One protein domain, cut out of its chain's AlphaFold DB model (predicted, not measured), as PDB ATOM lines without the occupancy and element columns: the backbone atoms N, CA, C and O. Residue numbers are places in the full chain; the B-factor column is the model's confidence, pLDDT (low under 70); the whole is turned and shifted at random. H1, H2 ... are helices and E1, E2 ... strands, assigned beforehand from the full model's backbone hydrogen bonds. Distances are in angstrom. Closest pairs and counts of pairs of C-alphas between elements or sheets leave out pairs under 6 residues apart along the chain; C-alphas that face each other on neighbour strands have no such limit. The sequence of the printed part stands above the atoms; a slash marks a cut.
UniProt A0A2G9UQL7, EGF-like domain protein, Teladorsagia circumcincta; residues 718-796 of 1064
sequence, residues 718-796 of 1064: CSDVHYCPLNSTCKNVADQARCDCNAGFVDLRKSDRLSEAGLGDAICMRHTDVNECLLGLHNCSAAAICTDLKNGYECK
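AT A GLANCE: This is residues 718 to 796 of the 1064 residues of the protein "EGF-like domain protein" of Teladorsagia circumcincta (UniProt A0A2G9UQL7). With little regular structure, this is a rod of three small hairpins in succession: E1-E2 toward one end, E3-E4 near the middle, E5-E6 at the other end with short helix H1 beside it. The printed part has 79 residues, 30 in named elements, mostly strand, ordered E1 E2 E3 E4 H1 E5 E6; the three sheets are antiparallel. It is loose, radius of gyration of the C-alphas 14.7 A, spanning 47 by 23 by 21 A.

HOW THE PARTS SIT: Look first at hairpin E1, residues 728 to 733, and E2, 736 to 741: N 731 and O 738 are 2.9 A apart, within hydrogen-bond range. In hairpin E3, 745 to 747, and E4, 764 to 766, N 746 and O 765 are 2.8 A apart. The closest C-alphas of E2 and E4, Cys 741 and Cys 764, are 5.7 A apart. In hairpin E5, 785 to 788, and E6, 793 to 796, find N 787 and O 794 at 2.8 A. H1, 772 to 775, is too short for any O i to N i+4 pair; its closest C-alpha pair with E5, Cys 773 and Cys 786, is 5.5 A.

IN THESE COORDINATES: Find C-alpha 728 at (241.279, 159.947, 181.673); E1 runs 15.1 A, E2 16.3 A. E6 ends at C-alpha 796, (233.372, 184.271, 201.905).

THE WHOLE: The C-alphas farthest apart, Ser 719 and Ala 783, are 47.9 A apart. The printed part has no cut; E3 to E4 is a long link. Low model confidence includes residues 719 to 723 and 754 to 762.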
ATOM      1  N   CYS A 718     237.634 147.880 177.922       72.44
ATOM      2  CA  CYS A 718     238.785 148.782 177.911       72.44
ATOM      3  C   CYS A 718     239.947 148.312 177.017       72.44
ATOM      4  O   CYS A 718     240.985 148.978 176.984       72.44
ATOM      5  N   SER A 719     239.789 147.206 176.284       67.38
ATOM      6  CA  SER A 719     240.809 146.683 175.362       67.38
ATOM      7  C   SER A 719     241.063 147.584 174.139       67.38
ATOM      8  O   SER A 719     242.159 147.555 173.570       67.38
ATOM      9  N   ASP A 720     240.105 148.445 173.769       60.53
ATOM     10  CA  ASP A 720     240.242 149.399 172.664       60.53
ATOM     11  C   ASP A 720     241.097 150.627 173.034       60.53
ATOM     12  O   ASP A 720     240.749 151.462 173.874       60.53
ATOM     13  N   VAL A 721     242.212 150.785 172.310       53.81
ATOM     14  CA  VAL A 721     243.339 151.701 172.600       53.81
ATOM     15  C   VAL A 721     242.958 153.195 172.695       53.81
ATOM     16  O   VAL A 721     243.734 153.998 173.217       53.81
ATOM     17  N   HIS A 722     241.769 153.589 172.230       58.81
ATOM     18  CA  HIS A 722     241.299 154.981 172.210       58.81
ATOM     19  C   HIS A 722     239.875 155.197 172.761       58.81
ATOM     20  O   HIS A 722     239.255 156.205 172.430       58.81
ATOM     21  N   TYR A 723     239.365 154.319 173.634       68.19
ATOM     22  CA  TYR A 723     238.018 154.482 174.213       68.19
ATOM     23  C   TYR A 723     237.837 155.779 175.037       68.19
ATOM     24  O   TYR A 723     236.773 156.397 175.000       68.19
ATOM     25  N   CYS A 724     238.863 156.220 175.778       73.62
ATOM     26  CA  CYS A 724     238.740 157.326 176.738       73.62
ATOM     27  C   CYS A 724     239.398 158.656 176.302       73.62
ATOM     28  O   CYS A 724     240.493 158.645 175.732       73.62
ATOM     29  N   PRO A 725     238.798 159.821 176.643       72.88
ATOM     30  CA  PRO A 725     239.379 161.143 176.394       72.88
ATOM     31  C   PRO A 725     240.749 161.379 177.046       72.88
ATOM     32  O   PRO A 725     241.097 160.793 178.076       72.88
ATOM     33  N   LEU A 726     241.498 162.340 176.495       72.81
ATOM     34  CA  LEU A 726     242.774 162.799 177.050       72.81
ATOM     35  C   LEU A 726     242.653 163.167 178.541       72.81
ATOM     36  O   LEU A 726     241.748 163.892 178.950       72.81
ATOM     37  N   ASN A 727     243.627 162.713 179.334       77.19
ATOM     38  CA  ASN A 727     243.683 162.841 180.798       77.19
ATOM     39  C   ASN A 727     242.653 162.007 181.590       77.19
ATOM     40  O   ASN A 727     242.443 162.268 182.776       77.19
ATOM     41  N   SER A 728     242.065 160.976 180.978       80.25
ATOM     42  CA  SER A 728     241.279 159.947 181.673       80.25
ATOM     43  C   SER A 728     241.820 158.535 181.417       80.25
ATOM     44  O   SER A 728     242.638 158.325 180.520       80.25
ATOM     45  N   THR A 729     241.392 157.577 182.237       80.06
ATOM     46  CA  THR A 729     241.713 156.147 182.142       80.06
ATOM     47  C   THR A 729     240.430 155.325 182.146       80.06
ATOM     48  O   THR A 729     239.475 155.644 182.856       80.06
ATOM     49  N   CYS A 730     240.411 154.265 181.339       80.50
ATOM     50  CA  CYS A 730     239.290 153.338 181.259       80.50
ATOM     51  C   CYS A 730     239.295 152.359 182.441       80.50
ATOM     52  O   CYS A 730     240.360 151.921 182.886       80.50
ATOM     53  N   LYS A 731     238.106 152.003 182.931       79.81
ATOM     54  CA  LYS A 731     237.860 150.871 183.831       79.81
ATOM     55  C   LYS A 731     236.609 150.121 183.382       79.81
ATOM     56  O   LYS A 731     235.582 150.755 183.143       79.81
ATOM     57  N   ASN A 732     236.673 148.796 183.351       69.19
ATOM     58  CA  ASN A 732     235.488 147.956 183.182       69.19
ATOM     59  C   ASN A 732     234.638 148.033 184.455       69.19
ATOM     60  O   ASN A 732     235.160 147.876 185.561       69.19
ATOM     61  N   VAL A 733     233.341 148.297 184.308       72.44
ATOM     62  CA  VAL A 733     232.375 148.350 185.411       72.44
ATOM     63  C   VAL A 733     231.134 147.580 184.980       72.44
ATOM     64  O   VAL A 733     230.300 148.118 184.260       72.44
ATOM     65  N   ALA A 734     231.049 146.325 185.432       65.62
ATOM     66  CA  ALA A 734     230.015 145.356 185.066       65.62
ATOM     67  C   ALA A 734     229.839 145.220 183.539       65.62
ATOM     68  O   ALA A 734     230.619 144.521 182.899       65.62
ATOM     69  N   ASP A 735     228.843 145.901 182.988       66.75
ATOM     70  CA  ASP A 735     228.332 145.835 181.620       66.75
ATOM     71  C   ASP A 735     228.784 147.007 180.715       66.75
ATOM     72  O   ASP A 735     228.358 147.105 179.565       66.75
ATOM     73  N   GLN A 736     229.667 147.896 181.199       67.62
ATOM     74  CA  GLN A 736     230.185 149.034 180.421       67.62
ATOM     75  C   GLN A 736     231.639 149.430 180.748       67.62
ATOM     76  O   GLN A 736     232.129 149.261 181.869       67.62
ATOM     77  N   ALA A 737     232.316 150.062 179.782       71.38
ATOM     78  CA  ALA A 737     233.560 150.797 180.019       71.38
ATOM     79  C   ALA A 737     233.279 152.198 180.580       71.38
ATOM     80  O   ALA A 737     232.488 152.973 180.041       71.38
ATOM     81  N   ARG A 738     233.987 152.565 181.650       80.56
ATOM     82  CA  ARG A 738     233.877 153.864 182.316       80.56
ATOM     83  C   ARG A 738     235.210 154.604 182.297       80.56
ATOM     84  O   ARG A 738     236.199 154.130 182.849       80.56
ATOM     85  N   CYS A 739     235.211 155.826 181.767       82.44
ATOM     86  CA  CYS A 739     236.355 156.732 181.866       82.44
ATOM     87  C   CYS A 739     236.336 157.513 183.192       82.44
ATOM     88  O   CYS A 739     235.442 158.341 183.415       82.44
ATOM     89  N   ASP A 740     237.337 157.285 184.044       82.06
ATOM     90  CA  ASP A 740     237.636 158.084 185.240       82.06
ATOM     91  C   ASP A 740     238.799 159.051 184.949       82.06
ATOM     92  O   ASP A 740     239.753 158.700 184.256       82.06
ATOM     93  N   CYS A 741     238.758 160.274 185.487       85.12
ATOM     94  CA  CYS A 741     239.852 161.233 185.309       85.12
ATOM     95  C   CYS A 741     241.136 160.794 186.032       85.12
ATOM     96  O   CYS A 741     241.096 160.224 187.125       85.12
ATOM     97  N   ASN A 742     242.289 161.101 185.435       82.31
ATOM     98  CA  ASN A 742     243.593 160.771 186.005       82.31
ATOM     99  C   ASN A 742     243.876 161.589 187.278       82.31
ATOM    100  O   ASN A 742     243.378 162.701 187.452       82.31
ATOM    101  N   ALA A 743     244.726 161.063 188.164       76.62
ATOM    102  CA  ALA A 743     245.091 161.744 189.406       76.62
ATOM    103  C   ALA A 743     245.639 163.163 189.138       76.62
ATOM    104  O   ALA A 743     246.572 163.343 188.357       76.62
ATOM    105  N   GLY A 744     245.043 164.169 189.789       72.25
ATOM    106  CA  GLY A 744     245.327 165.590 189.551       72.25
ATOM    107  C   GLY A 744     244.323 166.311 188.636       72.25
ATOM    108  O   GLY A 744     244.428 167.531 188.483       72.25
ATOM    109  N   PHE A 745     243.345 165.595 188.068       82.44
ATOM    110  CA  PHE A 745     242.278 166.142 187.229       82.44
ATOM    111  C   PHE A 745     240.898 165.969 187.885       82.44
ATOM    112  O   PHE A 745     240.576 164.908 188.417       82.44
ATOM    113  N   VAL A 746     240.075 167.014 187.810       81.25
ATOM    114  CA  VAL A 746     238.668 167.034 188.222       81.25
ATOM    115  C   VAL A 746     237.794 166.543 187.071       81.25
ATOM    116  O   VAL A 746     237.999 166.928 185.919       81.25
ATOM    117  N   ASP A 747     236.797 165.732 187.414       79.31
ATOM    118  CA  ASP A 747     235.708 165.322 186.530       79.31
ATOM    119  C   ASP A 747     234.661 166.437 186.422       79.31
ATOM    120  O   ASP A 747     233.953 166.730 187.391       79.31
ATOM    121  N   LEU A 748     234.572 167.063 185.248       78.56
ATOM    122  CA  LEU A 748     233.675 168.193 185.011       78.56
ATOM    123  C   LEU A 748     232.226 167.774 184.732       78.56
ATOM    124  O   LEU A 748     231.345 168.626 184.801       78.56
ATOM    125  N   ARG A 749     231.936 166.480 184.509       75.00
ATOM    126  CA  ARG A 749     230.583 165.962 184.184       75.00
ATOM    127  C   ARG A 749     229.540 166.161 185.296       75.00
ATOM    128  O   ARG A 749     228.377 165.831 185.109       75.00
ATOM    129  N   LYS A 750     229.957 166.678 186.456       72.62
ATOM    130  CA  LYS A 750     229.110 167.040 187.607       72.62
ATOM    131  C   LYS A 750     228.718 168.526 187.636       72.62
ATOM    132  O   LYS A 750     228.142 168.975 188.620       72.62
ATOM    133  N   SER A 751     229.102 169.296 186.618       76.81
ATOM    134  CA  SER A 751     228.735 170.704 186.462       76.81
ATOM    135  C   SER A 751     227.479 170.828 185.606       76.81
ATOM    136  O   SER A 751     227.438 170.310 184.495       76.81
ATOM    137  N   ASP A 752     226.503 171.614 186.058       71.38
ATOM    138  CA  ASP A 752     225.334 171.978 185.244       71.38
ATOM    139  C   ASP A 752     225.633 173.139 184.260       71.38
ATOM    140  O   ASP A 752     224.722 173.669 183.625       71.38
ATOM    141  N   ARG A 753     226.899 173.590 184.156       72.88
ATOM    142  CA  ARG A 753     227.297 174.869 183.525       72.88
ATOM    143  C   ARG A 753     228.455 174.807 182.515       72.88
ATOM    144  O   ARG A 753     228.970 175.858 182.132       72.88
ATOM    145  N   LEU A 754     228.864 173.629 182.022       69.69
ATOM    146  CA  LEU A 754     229.955 173.538 181.019       69.69
ATOM    147  C   LEU A 754     229.691 174.399 179.766       69.69
ATOM    148  O   LEU A 754     230.621 174.979 179.200       69.69
ATOM    149  N   SER A 755     228.426 174.488 179.347       65.69
ATOM    150  CA  SER A 755     227.971 175.270 178.194       65.69
ATOM    151  C   SER A 755     228.090 176.781 178.415       65.69
ATOM    152  O   SER A 755     228.542 177.488 177.517       65.69
ATOM    153  N   GLU A 756     227.755 177.279 179.611       67.94
ATOM    154  CA  GLU A 756     227.908 178.694 179.986       67.94
ATOM    155  C   GLU A 756     229.387 179.094 180.118       67.94
ATOM    156  O   GLU A 756     229.760 180.220 179.790       67.94
ATOM    157  N   ALA A 757     230.242 178.163 180.554       64.94
ATOM    158  CA  ALA A 757     231.681 178.377 180.695       64.94
ATOM    159  C   ALA A 757     232.468 178.274 179.367       64.94
ATOM    160  O   ALA A 757     233.647 178.626 179.329       64.94
ATOM    161  N   GLY A 758     231.842 177.807 178.279       63.53
ATOM    162  CA  GLY A 758     232.459 177.720 176.949       63.53
ATOM    163  C   GLY A 758     233.526 176.626 176.795       63.53
ATOM    164  O   GLY A 758     234.397 176.748 175.936       63.53
ATOM    165  N   LEU A 759     233.484 175.574 177.622       64.19
ATOM    166  CA  LEU A 759     234.552 174.563 177.722       64.19
ATOM    167  C   LEU A 759     234.487 173.420 176.686       64.19
ATOM    168  O   LEU A 759     235.462 172.681 176.551       64.19
ATOM    169  N   GLY A 760     233.380 173.276 175.951       64.50
ATOM    170  CA  GLY A 760     233.192 172.196 174.970       64.50
ATOM    171  C   GLY A 760     233.238 170.797 175.598       64.50
ATOM    172  O   GLY A 760     232.854 170.618 176.753       64.50
ATOM    173  N   ASP A 761     233.751 169.813 174.856       59.09
ATOM    174  CA  ASP A 761     233.773 168.386 175.238       59.09
ATOM    175  C   ASP A 761     234.836 168.027 176.312       59.09
ATOM    176  O   ASP A 761     235.253 166.875 176.457       59.09
ATOM    177  N   ALA A 762     235.331 169.014 177.065       63.81
ATOM    178  CA  ALA A 762     236.417 168.857 178.029       63.81
ATOM    179  C   ALA A 762     235.952 168.179 179.336       63.81
ATOM    180  O   ALA A 762     235.595 168.837 180.310       63.81
ATOM    181  N   ILE A 763     235.999 166.844 179.374       70.88
ATOM    182  CA  ILE A 763     235.522 166.029 180.511       70.88
ATOM    183  C   ILE A 763     236.446 166.072 181.749       70.88
ATOM    184  O   ILE A 763     235.947 166.038 182.874       70.88
ATOM    185  N   CYS A 764     237.771 166.167 181.572       81.44
ATOM    186  CA  CYS A 764     238.757 166.148 182.665       81.44
ATOM    187  C   CYS A 764     239.718 167.347 182.594       81.44
ATOM    188  O   CYS A 764     240.405 167.532 181.587       81.44
ATOM    189  N   MET A 765     239.838 168.121 183.678       79.19
ATOM    190  CA  MET A 765     240.674 169.335 183.743       79.19
ATOM    191  C   MET A 765     241.503 169.388 185.037       79.19
ATOM    192  O   MET A 765     241.047 168.933 186.079       79.19
ATOM    193  N   ARG A 766     242.739 169.911 185.000       79.62
ATOM    194  CA  ARG A 766     243.631 169.942 186.181       79.62
ATOM    195  C   ARG A 766     243.079 170.835 187.290       79.62
ATOM    196  O   ARG A 766     242.613 171.930 186.998       79.62
ATOM    197  N   HIS A 767     243.281 170.453 188.553       75.75
ATOM    198  CA  HIS A 767     242.904 171.249 189.741       75.75
ATOM    199  C   HIS A 767     243.431 172.704 189.781       75.75
ATOM    200  O   HIS A 767     242.954 173.487 190.593       75.75
ATOM    201  N   THR A 768     244.415 173.069 188.950       78.88
ATOM    202  CA  THR A 768     244.943 174.443 188.834       78.88
ATOM    203  C   THR A 768     244.253 175.304 187.779       78.88
ATOM    204  O   THR A 768     244.508 176.507 187.726       78.88
ATOM    205  N   ASP A 769     243.466 174.672 186.908       77.69
ATOM    206  CA  ASP A 769     242.892 175.265 185.698       77.69
ATOM    207  C   ASP A 769     241.346 175.264 185.754       77.69
ATOM    208  O   ASP A 769     240.697 175.979 184.992       77.69
ATOM    209  N   VAL A 770     240.768 174.473 186.666       81.50
ATOM    210  CA  VAL A 770     239.340 174.454 187.016       81.50
ATOM    211  C   VAL A 770     238.990 175.693 187.831       81.50
ATOM    212  O   VAL A 770     239.699 176.021 188.773       81.50
ATOM    213  N   ASN A 771     237.861 176.325 187.503       84.94
ATOM    214  CA  ASN A 771     237.246 177.365 188.321       84.94
ATOM    215  C   ASN A 771     235.922 176.831 188.884       84.94
ATOM    216  O   ASN A 771     234.895 176.849 188.193       84.94
ATOM    217  N   GLU A 772     235.923 176.297 190.112       86.50
ATOM    218  CA  GLU A 772     234.714 175.667 190.661       86.50
ATOM    219  C   GLU A 772     233.580 176.676 190.889       86.50
ATOM    220  O   GLU A 772     232.408 176.300 190.817       86.50
ATOM    221  N   CYS A 773     233.904 177.955 191.113       85.12
ATOM    222  CA  CYS A 773     232.922 179.021 191.310       85.12
ATOM    223  C   CYS A 773     232.071 179.296 190.057       85.12
ATOM    224  O   CYS A 773     230.857 179.465 190.160       85.12
ATOM    225  N   LEU A 774     232.686 179.314 188.872       82.25
ATOM    226  CA  LEU A 774     232.011 179.501 187.586       82.25
ATOM    227  C   LEU A 774     231.246 178.238 187.173       82.25
ATOM    228  O   LEU A 774     230.099 178.313 186.737       82.25
ATOM    229  N   LEU A 775     231.869 177.071 187.363       80.62
ATOM    230  CA  LEU A 775     231.316 175.770 186.983       80.62
ATOM    231  C   LEU A 775     230.257 175.237 187.967       80.62
ATOM    232  O   LEU A 775     229.673 174.186 187.716       80.62
ATOM    233  N   GLY A 776     229.997 175.923 189.083       76.69
ATOM    234  CA  GLY A 776     229.042 175.469 190.103       76.69
ATOM    235  C   GLY A 776     229.498 174.234 190.890       76.69
ATOM    236  O   GLY A 776     228.714 173.666 191.642       76.69
ATOM    237  N   LEU A 777     230.769 173.829 190.772       81.50
ATOM    238  CA  LEU A 777     231.360 172.671 191.461       81.50
ATOM    239  C   LEU A 777     231.715 172.985 192.933       81.50
ATOM    240  O   LEU A 777     232.673 172.447 193.491       81.50
ATOM    241  N   HIS A 778     230.944 173.874 193.566       82.50
ATOM    242  CA  HIS A 778     231.202 174.424 194.893       82.50
ATOM    243  C   HIS A 778     230.063 174.141 195.880       82.50
ATOM    244  O   HIS A 778     228.887 174.185 195.531       82.50
ATOM    245  N   ASN A 779     230.389 173.948 197.160       82.25
ATOM    246  CA  ASN A 779     229.395 173.770 198.227       82.25
ATOM    247  C   ASN A 779     229.053 175.066 198.994       82.25
ATOM    248  O   ASN A 779     228.383 175.010 200.027       82.25
ATOM    249  N   CYS A 780     229.496 176.233 198.506       83.44
ATOM    250  CA  CYS A 780     229.163 177.522 199.114       83.44
ATOM    251  C   CYS A 780     227.644 177.723 199.232       83.44
ATOM    252  O   CYS A 780     226.904 177.558 198.263       83.44
ATOM    253  N   SER A 781     227.188 178.137 200.420       79.81
ATOM    254  CA  SER A 781     225.803 178.562 200.648       79.81
ATOM    255  C   SER A 781     225.423 179.718 199.714       79.81
ATOM    256  O   SER A 781     226.251 180.583 199.450       79.81
ATOM    257  N   ALA A 782     224.155 179.800 199.300       73.75
ATOM    258  CA  ALA A 782     223.642 180.863 198.425       73.75
ATOM    259  C   ALA A 782     223.787 182.300 198.987       73.75
ATOM    260  O   ALA A 782     223.597 183.265 198.252       73.75
ATOM    261  N   ALA A 783     224.122 182.453 200.275       73.19
ATOM    262  CA  ALA A 783     224.435 183.736 200.915       73.19
ATOM    263  C   ALA A 783     225.951 184.031 201.037       73.19
ATOM    264  O   ALA A 783     226.332 185.059 201.599       73.19
ATOM    265  N   ALA A 784     226.819 183.142 200.542       79.88
ATOM    266  CA  ALA A 784     228.271 183.286 200.545       79.88
ATOM    267  C   ALA A 784     228.808 183.466 199.117       79.88
ATOM    268  O   ALA A 784     228.391 182.792 198.179       79.88
ATOM    269  N   ILE A 785     229.775 184.367 198.960       83.12
ATOM    270  CA  ILE A 785     230.465 184.640 197.703       83.12
ATOM    271  C   ILE A 785     231.542 183.569 197.513       83.12
ATOM    272  O   ILE A 785     232.465 183.462 198.323       83.12
ATOM    273  N   CYS A 786     231.438 182.781 196.444       86.62
ATOM    274  CA  CYS A 786     232.507 181.875 196.034       86.62
ATOM    275  C   CYS A 786     233.675 182.693 195.462       86.62
ATOM    276  O   CYS A 786     233.486 183.511 194.561       86.62
ATOM    277  N   THR A 787     234.879 182.485 195.995       85.69
ATOM    278  CA  THR A 787     236.129 183.050 195.474       85.69
ATOM    279  C   THR A 787     237.050 181.930 195.017       85.69
ATOM    280  O   THR A 787     237.415 181.061 195.804       85.69
ATOM    281  N   ASP A 788     237.393 181.961 193.736       85.00
ATOM    282  CA  ASP A 788     238.246 180.986 193.062       85.00
ATOM    283  C   ASP A 788     239.712 181.111 193.506       85.00
ATOM    284  O   ASP A 788     240.207 182.228 193.693       85.00
ATOM    285  N   LEU A 789     240.415 179.987 193.668       84.62
ATOM    286  CA  LEU A 789     241.841 179.941 193.999       84.62
ATOM    287  C   LEU A 789     242.582 179.026 193.017       84.62
ATOM    288  O   LEU A 789     242.013 178.174 192.354       84.62
ATOM    289  N   LYS A 790     243.915 179.123 192.988       78.25
ATOM    290  CA  LYS A 790     244.773 178.289 192.120       78.25
ATOM    291  C   LYS A 790     244.755 176.773 192.452       78.25
ATOM    292  O   LYS A 790     245.498 176.015 191.842       78.25
ATOM    293  N   ASN A 791     243.990 176.341 193.451       77.44
ATOM    294  CA  ASN A 791     243.755 174.943 193.821       77.44
ATOM    295  C   ASN A 791     242.450 174.906 194.642       77.44
ATOM    296  O   ASN A 791     242.505 175.020 195.870       77.44
ATOM    297  N   GLY A 792     241.297 174.774 193.986       80.44
ATOM    298  CA  GLY A 792     239.988 174.805 194.646       80.44
ATOM    299  C   GLY A 792     239.460 176.217 194.935       80.44
ATOM    300  O   GLY A 792     240.035 177.218 194.520       80.44
ATOM    301  N   TYR A 793     238.390 176.306 195.728       87.44
ATOM    302  CA  TYR A 793     237.659 177.544 196.024       87.44
ATOM    303  C   TYR A 793     237.560 177.845 197.528       87.44
ATOM    304  O   TYR A 793     237.721 176.973 198.381       87.44
ATOM    305  N   GLU A 794     237.220 179.091 197.860       86.44
ATOM    306  CA  GLU A 794     236.930 179.553 199.220       86.44
ATOM    307  C   GLU A 794     235.612 180.343 199.255       86.44
ATOM    308  O   GLU A 794     235.407 181.259 198.457       86.44
ATOM    309  N   CYS A 795     234.727 180.031 200.205       88.06
ATOM    310  CA  CYS A 795     233.437 180.704 200.379       88.06
ATOM    311  C   CYS A 795     233.539 181.837 201.415       88.06
ATOM    312  O   CYS A 795     233.770 181.566 202.594       88.06
ATOM    313  N   LYS A 796     233.315 183.095 201.015       82.56
ATOM    314  CA  LYS A 796     233.372 184.271 201.905       82.56
ATOM    315  C   LYS A 796     232.012 184.956 202.039       82.56
ATOM    316  O   LYS A 796     231.365 185.264 201.044       82.56
TER     317      LYS A 796